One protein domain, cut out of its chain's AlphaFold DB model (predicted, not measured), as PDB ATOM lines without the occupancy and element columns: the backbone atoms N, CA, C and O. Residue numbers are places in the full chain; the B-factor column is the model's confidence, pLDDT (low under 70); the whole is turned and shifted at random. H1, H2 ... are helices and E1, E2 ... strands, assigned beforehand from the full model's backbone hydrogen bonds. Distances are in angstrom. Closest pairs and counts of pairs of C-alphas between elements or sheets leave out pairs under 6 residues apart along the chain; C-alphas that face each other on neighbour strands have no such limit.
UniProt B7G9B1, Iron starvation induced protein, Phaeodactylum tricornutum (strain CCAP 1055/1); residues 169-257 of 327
ATOM      1  N   ILE A 169     140.812   8.917  69.417       94.88
ATOM      2  CA  ILE A 169     140.228  10.132  69.994       94.88
ATOM      3  C   ILE A 169     139.343  10.859  68.987       94.88
ATOM      4  O   ILE A 169     139.658  10.925  67.803       94.88
ATOM      5  N   CYS A 170     138.296  11.509  69.488       94.56
ATOM      6  CA  CYS A 170     137.594  12.574  68.779       94.56
ATOM      7  C   CYS A 170     138.153  13.924  69.238       94.56
ATOM      8  O   CYS A 170     137.926  14.347  70.377       94.56
ATOM      9  N   TYR A 171     138.908  14.599  68.370       93.69
ATOM     10  CA  TYR A 171     139.551  15.877  68.662       93.69
ATOM     11  C   TYR A 171     138.739  17.058  68.118       93.69
ATOM     12  O   TYR A 171     138.436  17.150  66.929       93.69
ATOM     13  N   ASN A 172     138.434  18.017  68.992       92.38
ATOM     14  CA  ASN A 172     137.780  19.266  68.629       92.38
ATOM     15  C   ASN A 172     138.823  20.386  68.488       92.38
ATOM     16  O   ASN A 172     139.403  20.857  69.472       92.38
ATOM     17  N   SER A 173     139.056  20.838  67.254       92.06
ATOM     18  CA  SER A 173     140.094  21.835  66.952       92.06
ATOM     19  C   SER A 173     139.774  23.258  67.444       92.06
ATOM     20  O   SER A 173     140.702  24.039  67.684       92.06
ATOM     21  N   GLU A 174     138.492  23.596  67.640       92.00
ATOM     22  CA  GLU A 174     138.055  24.914  68.113       92.00
ATOM     23  C   GLU A 174     138.293  25.082  69.620       92.00
ATOM     24  O   GLU A 174     138.874  26.080  70.056       92.00
ATOM     25  N   SER A 175     137.877  24.090  70.418       90.44
ATOM     26  CA  SER A 175     138.062  24.068  71.876       90.44
ATOM     27  C   SER A 175     139.435  23.543  72.306       90.44
ATOM     28  O   SER A 175     139.865  23.836  73.424       90.44
ATOM     29  N   ARG A 176     140.137  22.814  71.425       90.19
ATOM     30  CA  ARG A 176     141.397  22.090  71.692       90.19
ATOM     31  C   ARG A 176     141.256  21.026  72.779       90.19
ATOM     32  O   ARG A 176     142.128  20.878  73.633       90.19
ATOM     33  N   THR A 177     140.141  20.307  72.751       89.94
ATOM     34  CA  THR A 177     139.836  19.198  73.664       89.94
ATOM     35  C   THR A 177     139.688  17.903  72.879       89.94
ATOM     36  O   THR A 177     139.261  17.935  71.727       89.94
ATOM     37  N   TYR A 178     139.985  16.771  73.511       91.69
ATOM     38  CA  TYR A 178     139.703  15.441  72.978       91.69
ATOM     39  C   TYR A 178     138.793  14.655  73.933       91.69
ATOM     40  O   TYR A 178     138.661  15.012  75.103       91.69
ATOM     41  N   GLU A 179     138.166  13.602  73.422       92.31
ATOM     42  CA  GLU A 179     137.523  12.534  74.197       92.31
ATOM     43  C   GLU A 179     137.920  11.191  73.563       92.31
ATOM     44  O   GLU A 179     138.049  11.118  72.339       92.31
ATOM     45  N   CYS A 180     138.161  10.164  74.381       94.50
ATOM     46  CA  CYS A 180     138.507   8.821  73.912       94.50
ATOM     47  C   CYS A 180     137.304   8.160  73.234       94.50
ATOM     48  O   CYS A 180     136.189   8.223  73.755       94.50
ATOM     49  N   ALA A 181     137.533   7.543  72.076       94.19
ATOM     50  CA  ALA A 181     136.484   7.130  71.156       94.19
ATOM     51  C   ALA A 181     136.821   5.820  70.438       94.19
ATOM     52  O   ALA A 181     137.939   5.626  69.963       94.19
ATOM     53  N   VAL A 182     135.815   4.955  70.306       93.38
ATOM     54  CA  VAL A 182     135.946   3.629  69.683       93.38
ATOM     55  C   VAL A 182     136.309   3.741  68.198       93.38
ATOM     56  O   VAL A 182     137.200   3.043  67.715       93.38
ATOM     57  N   ALA A 183     135.631   4.634  67.472       92.44
ATOM     58  CA  ALA A 183     135.822   4.833  66.040       92.44
ATOM     59  C   ALA A 183     135.354   6.222  65.581       92.44
ATOM     60  O   ALA A 183     134.705   6.964  66.317       92.44
ATOM     61  N   ASN A 184     135.607   6.548  64.310       92.50
ATOM     62  CA  ASN A 184     135.197   7.819  63.707       92.50
ATOM     63  C   ASN A 184     133.682   8.097  63.793       92.50
ATOM     64  O   ASN A 184     133.279   9.252  63.911       92.50
ATOM     65  N   HIS A 185     132.829   7.066  63.787       90.25
ATOM     66  CA  HIS A 185     131.381   7.250  63.951       90.25
ATOM     67  C   HIS A 185     130.985   7.746  65.357       90.25
ATOM     68  O   HIS A 185     129.875   8.244  65.538       90.25
ATOM     69  N   SER A 186     131.859   7.598  66.362       91.56
ATOM     70  CA  SER A 186     131.610   8.064  67.731       91.56
ATOM     71  C   SER A 186     131.748   9.589  67.855       91.56
ATOM     72  O   SER A 186     131.231  10.176  68.810       91.56
ATOM     73  N   CYS A 187     132.429  10.233  66.900       91.94
ATOM     74  CA  CYS A 187     132.731  11.661  66.923       91.94
ATOM     75  C   CYS A 187     131.529  12.535  66.561       91.94
ATOM     76  O   CYS A 187     130.684  12.178  65.737       91.94
ATOM     77  N   ALA A 188     131.457  13.721  67.166       89.81
ATOM     78  CA  ALA A 188     130.432  14.697  66.826       89.81
ATOM     79  C   ALA A 188     130.768  15.469  65.537       89.81
ATOM     80  O   ALA A 188     131.914  15.535  65.092       89.81
ATOM     81  N   GLU A 189     129.754  16.104  64.944       89.12
ATOM     82  CA  GLU A 189     129.936  16.957  63.767       89.12
ATOM     83  C   GLU A 189     130.953  18.081  64.053       89.12
ATOM     84  O   GLU A 189     130.779  18.873  64.980       89.12
ATOM     85  N   GLY A 190     132.012  18.152  63.238       90.19
ATOM     86  CA  GLY A 190     133.102  19.125  63.385       90.19
ATOM     87  C   GLY A 190     134.303  18.642  64.210       90.19
ATOM     88  O   GLY A 190     135.271  19.391  64.350       90.19
ATOM     89  N   GLU A 191     134.268  17.415  64.728       93.19
ATOM     90  CA  GLU A 191     135.419  16.751  65.349       93.19
ATOM     91  C   GLU A 191     136.184  15.906  64.320       93.19
ATOM     92  O   GLU A 191     135.620  15.439  63.331       93.19
ATOM     93  N   GLU A 192     137.485  15.734  64.545       94.38
ATOM     94  CA  GLU A 192     138.372  14.902  63.729       94.38
ATOM     95  C   GLU A 192     138.738  13.651  64.531       94.38
ATOM     96  O   GLU A 192     139.204  13.763  65.670       94.38
ATOM     97  N   PHE A 193     138.488  12.469  63.966       94.44
ATOM     98  CA  PHE A 193     138.933  11.215  64.562       94.44
ATOM     99  C   PHE A 193     140.414  10.992  64.273       94.44
ATOM    100  O   PHE A 193     140.839  11.133  63.128       94.44
ATOM    101  N   PHE A 194     141.159  10.592  65.299       93.62
ATOM    102  CA  PHE A 194     142.502  10.043  65.159       93.62
ATOM    103  C   PHE A 194     142.518   8.638  65.756       93.62
ATOM    104  O   PHE A 194     142.177   8.470  66.930       93.62
ATOM    105  N   GLY A 195     142.908   7.641  64.967       92.12
ATOM    106  CA  GLY A 195     143.033   6.253  65.414       92.12
ATOM    107  C   GLY A 195     144.141   6.066  66.464       92.12
ATOM    108  O   GLY A 195     145.048   6.900  66.562       92.12
ATOM    109  N   PRO A 196     144.133   4.950  67.221       89.38
ATOM    110  CA  PRO A 196     145.093   4.694  68.305       89.38
ATOM    111  C   PRO A 196     146.561   4.756  67.858       89.38
ATOM    112  O   PRO A 196     147.450   5.078  68.643       89.38
ATOM    113  N   HIS A 197     146.827   4.486  66.580       86.56
ATOM    114  CA  HIS A 197     148.171   4.449  66.007       86.56
ATOM    115  C   HIS A 197     148.530   5.692  65.173       86.56
ATOM    116  O   HIS A 197     149.620   5.760  64.607       86.56
ATOM    117  N   GLU A 198     147.669   6.715  65.135       87.12
ATOM    118  CA  GLU A 198     147.867   7.950  64.355       87.12
ATOM    119  C   GLU A 198     148.605   9.055  65.141       87.12
ATOM    120  O   GLU A 198     148.459  10.251  64.888       87.12
ATOM    121  N   GLY A 199     149.441   8.656  66.107       79.50
ATOM    122  CA  GLY A 199     150.289   9.569  66.880       79.50
ATOM    123  C   GLY A 199     149.558  10.354  67.972       79.50
ATOM    124  O   GLY A 199     150.004  11.447  68.329       79.50
ATOM    125  N   ILE A 200     148.462   9.813  68.521       81.69
ATOM    126  CA  ILE A 200     147.639  10.468  69.557       81.69
ATOM    127  C   ILE A 200     148.419  10.829  70.838       81.69
ATOM    128  O   ILE A 200     148.078  11.809  71.507       81.69
ATOM    129  N   ASP A 201     149.546  10.154  71.096       78.38
ATOM    130  CA  ASP A 201     150.539  10.493  72.128       78.38
ATOM    131  C   ASP A 201     150.968  11.971  72.108       78.38
ATOM    132  O   ASP A 201     151.296  12.545  73.148       78.38
ATOM    133  N   GLN A 202     150.950  12.631  70.941       78.94
ATOM    134  CA  GLN A 202     151.299  14.053  70.823       78.94
ATOM    135  C   GLN A 202     150.321  14.982  71.568       78.94
ATOM    136  O   GLN A 202     150.674  16.118  71.894       78.94
ATOM    137  N   TYR A 203     149.108  14.499  71.851       79.31
ATOM    138  CA  TYR A 203     148.100  15.159  72.683       79.31
ATOM    139  C   TYR A 203     148.174  14.725  74.159       79.31
ATOM    140  O   TYR A 203     147.439  15.259  74.991       79.31
ATOM    141  N   GLY A 204     149.064  13.782  74.493       75.50
ATOM    142  CA  GLY A 204     149.150  13.143  75.806       75.50
ATOM    143  C   GLY A 204     147.971  12.218  76.111       75.50
ATOM    144  O   GLY A 204     147.672  12.012  77.285       75.50
ATOM    145  N   ALA A 205     147.275  11.733  75.079       80.31
ATOM    146  CA  ALA A 205     146.125  10.849  75.206       80.31
ATOM    147  C   ALA A 205     146.575   9.382  75.172       80.31
ATOM    148  O   ALA A 205     147.205   8.957  74.209       80.31
ATOM    149  N   ILE A 206     146.204   8.625  76.201       85.31
ATOM    150  CA  ILE A 206     146.156   7.161  76.187       85.31
ATOM    151  C   ILE A 206     144.686   6.832  76.423       85.31
ATOM    152  O   ILE A 206     144.103   7.336  77.379       85.31
ATOM    153  N   CYS A 207     144.077   6.071  75.520       90.75
ATOM    154  CA  CYS A 207     142.642   5.812  75.529       90.75
ATOM    155  C   CYS A 207     142.384   4.323  75.689       90.75
ATOM    156  O   CYS A 207     142.224   3.614  74.701       90.75
ATOM    157  N   ASN A 208     142.362   3.855  76.932       89.25
ATOM    158  CA  ASN A 208     142.008   2.477  77.259       89.25
ATOM    159  C   ASN A 208     140.480   2.279  77.164       89.25
ATOM    160  O   ASN A 208     139.727   3.249  77.007       89.25
ATOM    161  N   CYS A 209     139.981   1.041  77.249       89.62
ATOM    162  CA  CYS A 209     138.537   0.783  77.141       89.62
ATOM    163  C   CYS A 209     137.708   1.407  78.293       89.62
ATOM    164  O   CYS A 209     136.538   1.741  78.100       89.62
ATOM    165  N   ASP A 210     138.296   1.631  79.470       90.81
ATOM    166  CA  ASP A 210     137.629   2.222  80.641       90.81
ATOM    167  C   ASP A 210     137.547   3.758  80.582       90.81
ATOM    168  O   ASP A 210     136.616   4.357  81.126       90.81
ATOM    169  N   ASP A 211     138.469   4.398  79.859       91.69
ATOM    170  CA  ASP A 211     138.414   5.824  79.519       91.69
ATOM    171  C   ASP A 211     137.594   6.103  78.244       91.69
ATOM    172  O   ASP A 211     137.096   7.217  78.050       91.69
ATOM    173  N   THR A 212     137.406   5.099  77.383       94.00
ATOM    174  CA  THR A 212     136.699   5.238  76.101       94.00
ATOM    175  C   THR A 212     135.195   5.410  76.300       94.00
ATOM    176  O   THR A 212     134.495   4.526  76.802       94.00
ATOM    177  N   ALA A 213     134.681   6.573  75.896       94.25
ATOM    178  CA  ALA A 213     133.276   6.922  76.035       94.25
ATOM    179  C   ALA A 213     132.448   6.337  74.882       94.25
ATOM    180  O   ALA A 213     132.825   6.428  73.713       94.25
ATOM    181  N   VAL A 214     131.287   5.768  75.212       95.50
ATOM    182  CA  VAL A 214     130.358   5.172  74.237       95.50
ATOM    183  C   VAL A 214     128.970   5.808  74.331       95.50
ATOM    184  O   VAL A 214     128.689   6.600  75.234       95.50
ATOM    185  N   GLY A 215     128.109   5.505  73.362       95.44
ATOM    186  CA  GLY A 215     126.732   5.980  73.341       95.44
ATOM    187  C   GLY A 215     125.802   5.204  74.273       95.44
ATOM    188  O   GLY A 215     126.211   4.377  75.089       95.44
ATOM    189  N   ALA A 216     124.509   5.474  74.133       96.38
ATOM    190  CA  ALA A 216     123.448   4.773  74.841       96.38
ATOM    191  C   ALA A 216     122.215   4.576  73.961       96.38
ATOM    192  O   ALA A 216     121.878   5.420  73.125       96.38
ATOM    193  N   CYS A 217     121.498   3.487  74.214       97.12
ATOM    194  CA  CYS A 217     120.168   3.261  73.675       97.12
ATOM    195  C   CYS A 217     119.126   3.892  74.604       97.12
ATOM    196  O   CYS A 217     119.081   3.622  75.807       97.12
ATOM    197  N   MET A 218     118.280   4.751  74.033       95.75
ATOM    198  CA  MET A 218     117.295   5.550  74.760       95.75
ATOM    199  C   MET A 218     115.869   5.134  74.393       95.75
ATOM    200  O   MET A 218     115.487   5.139  73.223       95.75
ATOM    201  N   GLU A 219     115.035   4.854  75.389       94.81
ATOM    202  CA  GLU A 219     113.596   4.658  75.222       94.81
ATOM    203  C   GLU A 219     112.876   6.010  75.133       94.81
ATOM    204  O   GLU A 219     113.074   6.915  75.954       94.81
ATOM    205  N   GLY A 220     112.048   6.175  74.095       86.94
ATOM    206  CA  GLY A 220     111.314   7.421  73.846       86.94
ATOM    207  C   GLY A 220     112.211   8.664  73.736       86.94
ATOM    208  O   GLY A 220     111.764   9.761  74.077       86.94
ATOM    209  N   GLY A 221     113.478   8.490  73.336       82.75
ATOM    210  CA  GLY A 221     114.475   9.559  73.199       82.75
ATOM    211  C   GLY A 221     114.811  10.309  74.493       82.75
ATOM    212  O   GLY A 221     115.280  11.442  74.425       82.75
ATOM    213  N   SER A 222     114.498   9.749  75.668       86.38
ATOM    214  CA  SER A 222     114.645  10.467  76.948       86.38
ATOM    215  C   SER A 222     114.841   9.590  78.183       86.38
ATOM    216  O   SER A 222     115.330  10.091  79.192       86.38
ATOM    217  N   THR A 223     114.499   8.303  78.125       92.75
ATOM    218  CA  THR A 223     114.761   7.349  79.211       92.75
ATOM    219  C   THR A 223     115.964   6.497  78.836       92.75
ATOM    220  O   THR A 223     115.953   5.867  77.784       92.75
ATOM    221  N   PHE A 224     117.003   6.484  79.664       95.06
ATOM    222  CA  PHE A 224     118.157   5.609  79.459       95.06
ATOM    223  C   PHE A 224     117.750   4.128  79.562       95.06
ATOM    224  O   PHE A 224     116.982   3.777  80.458       95.06
ATOM    225  N   SER A 225     118.257   3.279  78.659       95.25
ATOM    226  CA  SER A 225     118.068   1.821  78.706       95.25
ATOM    227  C   SER A 225     119.363   1.081  79.047       95.25
ATOM    228  O   SER A 225     119.392   0.345  80.029       95.25
ATOM    229  N   HIS A 226     120.404   1.261  78.230       94.94
ATOM    230  CA  HIS A 226     121.726   0.648  78.392       94.94
ATOM    231  C   HIS A 226     122.766   1.382  77.528       94.94
ATOM    232  O   HIS A 226     122.412   2.078  76.569       94.94
ATOM    233  N   CYS A 227     124.048   1.217  77.852       96.38
ATOM    234  CA  CYS A 227     125.162   1.732  77.055       96.38
ATOM    235  C   CYS A 227     125.417   0.869  75.807       96.38
ATOM    236  O   CYS A 227     125.299  -0.355  75.863       96.38
ATOM    237  N   ALA A 228     125.790   1.506  74.696       95.56
ATOM    238  CA  ALA A 228     125.958   0.871  73.387       95.56
ATOM    239  C   ALA A 228     127.043   1.573  72.553       95.56
ATOM    240  O   ALA A 228     127.231   2.786  72.666       95.56
ATOM    241  N   VAL A 229     127.729   0.828  71.681       94.12
ATOM    242  CA  VAL A 229     128.726   1.394  70.748       94.12
ATOM    243  C   VAL A 229     128.054   1.974  69.507       94.12
ATOM    244  O   VAL A 229     128.387   3.091  69.115       94.12
ATOM    245  N   PHE A 230     127.078   1.259  68.938       94.69
ATOM    246  CA  PHE A 230     126.440   1.622  67.673       94.69
ATOM    247  C   PHE A 230     124.908   1.469  67.696       94.69
ATOM    248  O   PHE A 230     124.332   0.924  68.641       94.69
ATOM    249  N   GLU A 231     124.218   1.993  66.674       95.06
ATOM    250  CA  GLU A 231     122.750   2.096  66.679       95.06
ATOM    251  C   GLU A 231     122.009   0.761  66.526       95.06
ATOM    252  O   GLU A 231     120.873   0.629  66.984       95.06
ATOM    253  N   ASP A 232     122.659  -0.239  65.938       94.88
ATOM    254  CA  ASP A 232     122.139  -1.598  65.761       94.88
ATOM    255  C   ASP A 232     122.149  -2.439  67.046       94.88
ATOM    256  O   ASP A 232     121.490  -3.478  67.109       94.88
ATOM    257  N   SER A 233     122.829  -1.971  68.093       95.06
ATOM    258  CA  SER A 233     122.713  -2.518  69.444       95.06
ATOM    259  C   SER A 233     121.372  -2.148  70.094       95.06
ATOM    260  O   SER A 233     120.964  -2.776  71.068       95.06
ATOM    261  N   CYS A 234     120.651  -1.149  69.570       96.19
ATOM    262  CA  CYS A 234     119.393  -0.694  70.153       96.19
ATOM    263  C   CYS A 234     118.194  -1.554  69.731       96.19
ATOM    264  O   CYS A 234     117.962  -1.828  68.553       96.19
ATOM    265  N   GLY A 235     117.367  -1.920  70.712       92.50
ATOM    266  CA  GLY A 235     116.162  -2.714  70.495       92.50
ATOM    267  C   GLY A 235     115.027  -1.947  69.802       92.50
ATOM    268  O   GLY A 235     115.018  -0.718  69.687       92.50
ATOM    269  N   ALA A 236     113.997  -2.680  69.375       91.06
ATOM    270  CA  ALA A 236     112.844  -2.102  68.685       91.06
ATOM    271  C   ALA A 236     112.142  -1.004  69.517       91.06
ATOM    272  O   ALA A 236     111.580  -1.265  70.580       91.06
ATOM    273  N   GLY A 237     112.116   0.225  68.990       90.75
ATOM    274  CA  GLY A 237     111.509   1.391  69.649       90.75
ATOM    275  C   GLY A 237     112.468   2.219  70.513       90.75
ATOM    276  O   GLY A 237     112.044   3.230  71.078       90.75
ATOM    277  N   GLN A 238     113.740   1.827  70.587       96.19
ATOM    278  CA  GLN A 238     114.819   2.632  71.155       96.19
ATOM    279  C   GLN A 238     115.482   3.498  70.072       96.19
ATOM    280  O   GLN A 238     115.304   3.278  68.874       96.19
ATOM    281  N   SER A 239     116.230   4.511  70.501       95.50
ATOM    282  CA  SER A 239     117.027   5.387  69.637       95.50
ATOM    283  C   SER A 239     118.433   5.543  70.199       95.50
ATOM    284  O   SER A 239     118.576   5.838  71.388       95.50
ATOM    285  N   PHE A 240     119.448   5.412  69.352       95.38
ATOM    286  CA  PHE A 240     120.836   5.639  69.737       95.38
ATOM    287  C   PHE A 240     121.113   7.120  70.040       95.38
ATOM    288  O   PHE A 240     120.540   8.022  69.428       95.38
ATOM    289  N   THR A 241     121.980   7.373  71.014       94.19
ATOM    290  CA  THR A 241     122.470   8.696  71.418       94.19
ATOM    291  C   THR A 241     123.978   8.597  71.599       94.19
ATOM    292  O   THR A 241     124.443   7.735  72.341       94.19
ATOM    293  N   THR A 242     124.754   9.451  70.926       92.38
ATOM    294  CA  THR A 242     126.226   9.356  70.954       92.38
ATOM    295  C   THR A 242     126.805   9.770  72.310       92.38
ATOM    296  O   THR A 242     126.167  10.518  73.054       92.38
ATOM    297  N   ALA A 243     128.042   9.359  72.612       92.12
ATOM    298  CA  ALA A 243     128.751   9.727  73.845       92.12
ATOM    299  C   ALA A 243     128.732  11.248  74.114       92.12
ATOM    300  O   ALA A 243     128.369  11.699  75.203       92.12
ATOM    301  N   ARG A 244     129.030  12.055  73.081       87.25
ATOM    302  CA  ARG A 244     129.022  13.528  73.149       87.25
ATOM    303  C   ARG A 244     127.627  14.112  73.394       87.25
ATOM    304  O   ARG A 244     127.492  15.131  74.069       87.25
ATOM    305  N   GLN A 245     126.577  13.494  72.850       89.56
ATOM    306  CA  GLN A 245     125.202  13.910  73.130       89.56
ATOM    307  C   GLN A 245     124.813  13.549  74.567       89.56
ATOM    308  O   GLN A 245     124.285  14.403  75.279       89.56
ATOM    309  N   LEU A 246     125.126  12.330  75.009       90.94
ATOM    310  CA  LEU A 246     124.820  11.818  76.343       90.94
ATOM    311  C   LEU A 246     125.487  12.657  77.445       90.94
ATOM    312  O   LEU A 246     124.818  13.060  78.393       90.94
ATOM    313  N   SER A 247     126.765  13.020  77.281       88.38
ATOM    314  CA  SER A 247     127.501  13.864  78.237       88.38
ATOM    315  C   SER A 247     126.988  15.310  78.325       88.38
ATOM    316  O   SER A 247     127.252  16.001  79.311       88.38
ATOM    317  N   SER A 248     126.202  15.769  77.343       87.31
ATOM    318  CA  SER A 248     125.511  17.067  77.385       87.31
ATOM    319  C   SER A 248     124.165  17.038  78.131       87.31
ATOM    320  O   SER A 248     123.603  18.096  78.430       87.31
ATOM    321  N   MET A 249     123.638  15.848  78.442       89.25
ATOM    322  CA  MET A 249     122.360  15.665  79.132       89.25
ATOM    323  C   MET A 249     122.543  15.629  80.655       89.25
ATOM    324  O   MET A 249     123.460  15.005  81.186       89.25
ATOM    325  N   SER A 250     121.634  16.274  81.388       85.75
ATOM    326  CA  SER A 250     121.589  16.181  82.850       85.75
ATOM    327  C   SER A 250     121.077  14.816  83.308       85.75
ATOM    328  O   SER A 250     120.145  14.284  82.710       85.75
ATOM    329  N   ASP A 251     121.625  14.318  84.417       85.62
ATOM    330  CA  ASP A 251     121.192  13.097  85.116       85.62
ATOM    331  C   ASP A 251     121.307  11.787  84.301       85.62
ATOM    332  O   ASP A 251     120.724  10.773  84.683       85.62
ATOM    333  N   MET A 252     122.096  11.781  83.220       90.06
ATOM    334  CA  MET A 252     122.452  10.565  82.475       90.06
ATOM    335  C   MET A 252     123.675   9.849  83.074       90.06
ATOM    336  O   MET A 252     124.555  10.517  83.639       90.06
ATOM    337  N   PRO A 253     123.751   8.507  82.954       91.19
ATOM    338  CA  PRO A 253     124.927   7.743  83.347       91.19
ATOM    339  C   PRO A 253     126.114   8.011  82.412       91.19
ATOM    340  O   PRO A 253     125.958   8.434  81.265       91.19
ATOM    341  N   SER A 254     127.316   7.747  82.916       91.88
ATOM    342  CA  SER A 254     128.557   7.836  82.149       91.88
ATOM    343  C   SER A 254     128.854   6.483  81.507       91.88
ATOM    344  O   SER A 254     129.363   5.586  82.179       91.88
ATOM    345  N   CYS A 255     128.553   6.349  80.217       95.25
ATOM    346  CA  CYS A 255     128.818   5.125  79.467       95.25
ATOM    347  C   CYS A 255     130.308   4.940  79.139       95.25
ATOM    348  O   CYS A 255     130.974   5.888  78.700       95.25
ATOM    349  N   ARG A 256     130.817   3.719  79.338       94.31
ATOM    350  CA  ARG A 256     132.191   3.285  79.013       94.31
ATOM    351  C   ARG A 256     132.217   1.968  78.255       94.31
ATOM    352  O   ARG A 256     131.249   1.213  78.316       94.31
ATOM    353  N   LEU A 257     133.302   1.717  77.524       93.38
ATOM    354  CA  LEU A 257     133.439   0.507  76.714       93.38
ATOM    355  C   LEU A 257     133.663  -0.744  77.581       93.38
ATOM    356  O   LEU A 257     133.037  -1.763  77.311       93.38
TER     357      LEU A 257
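This is residues 169 to 257 of the 327 residues of the protein "Iron starvation induced protein" of Phaeodactylum tricornutum (strain CCAP 1055/1) (UniProt B7G9B1). Two small lobes sit end to end, each built on a three-stranded antiparallel sheet: E5 E4 E6 with H2 over it and E7 near E5 in one lobe, E2 E1 E3 in the other, with the short H1 at that lobe's far end. The printed part has 89 residues, with two named helices and seven named strands in the order E1 E2 E3 H1 E4 E5 E6 H2 E7. The class is mixed, with 39 residues in named elements, under half. The whole is compact, radius of gyration of the C-alphas 13.3 A, but elongated, spanning 41 by 23 by 19 A.

E4, residues 215 to 219, is the inner strand between E5, residues 223 to 228, and E6, residues 238 to 241. E4 and E5 form a hairpin, with N 217 and O 226 within hydrogen-bond range at 2.9 A, and E4 and E6 are antiparallel neighbours, with N 218 and O 239 within hydrogen-bond range at 2.9 A. H2, residues 243 to 247, is on this sheet at a height of 8.3 A, only just over E4 with 3 C-alphas; Gly 215 and Ala 243 have the closest C-alphas, 4.3 A. E7, residues 254 to 256, pairs with no named strand; its closest C-alpha pair with E5 is Cys 255 and Cys 227, 5.5 A. In the other sheet E1, residues 169 to 172, is inner: N 170 lies 2.9 A from O 179 of E2, residues 177 to 181, its hairpin partner, and N 171 2.8 A from O 192 of E3, residues 192 to 194. H1, residues 200 to 203, only grazes this sheet. H2's O i to N i+4 pair is within hydrogen-bond range; H1 is too short for one.

E1 begins at C-alpha 169 (140.228, 10.132, 69.994). E5 is 14.2 A long, E4 13.3 A and E2 12.8 A. E7 ends at C-alpha 256 (132.191, 3.285, 79.013).

The C-alphas farthest apart are Gln 202 and Gly 237, 41.8 A. The H1 to E4 link is long, the printed part has no cut, and no printed residue is under 70 in pLDDT.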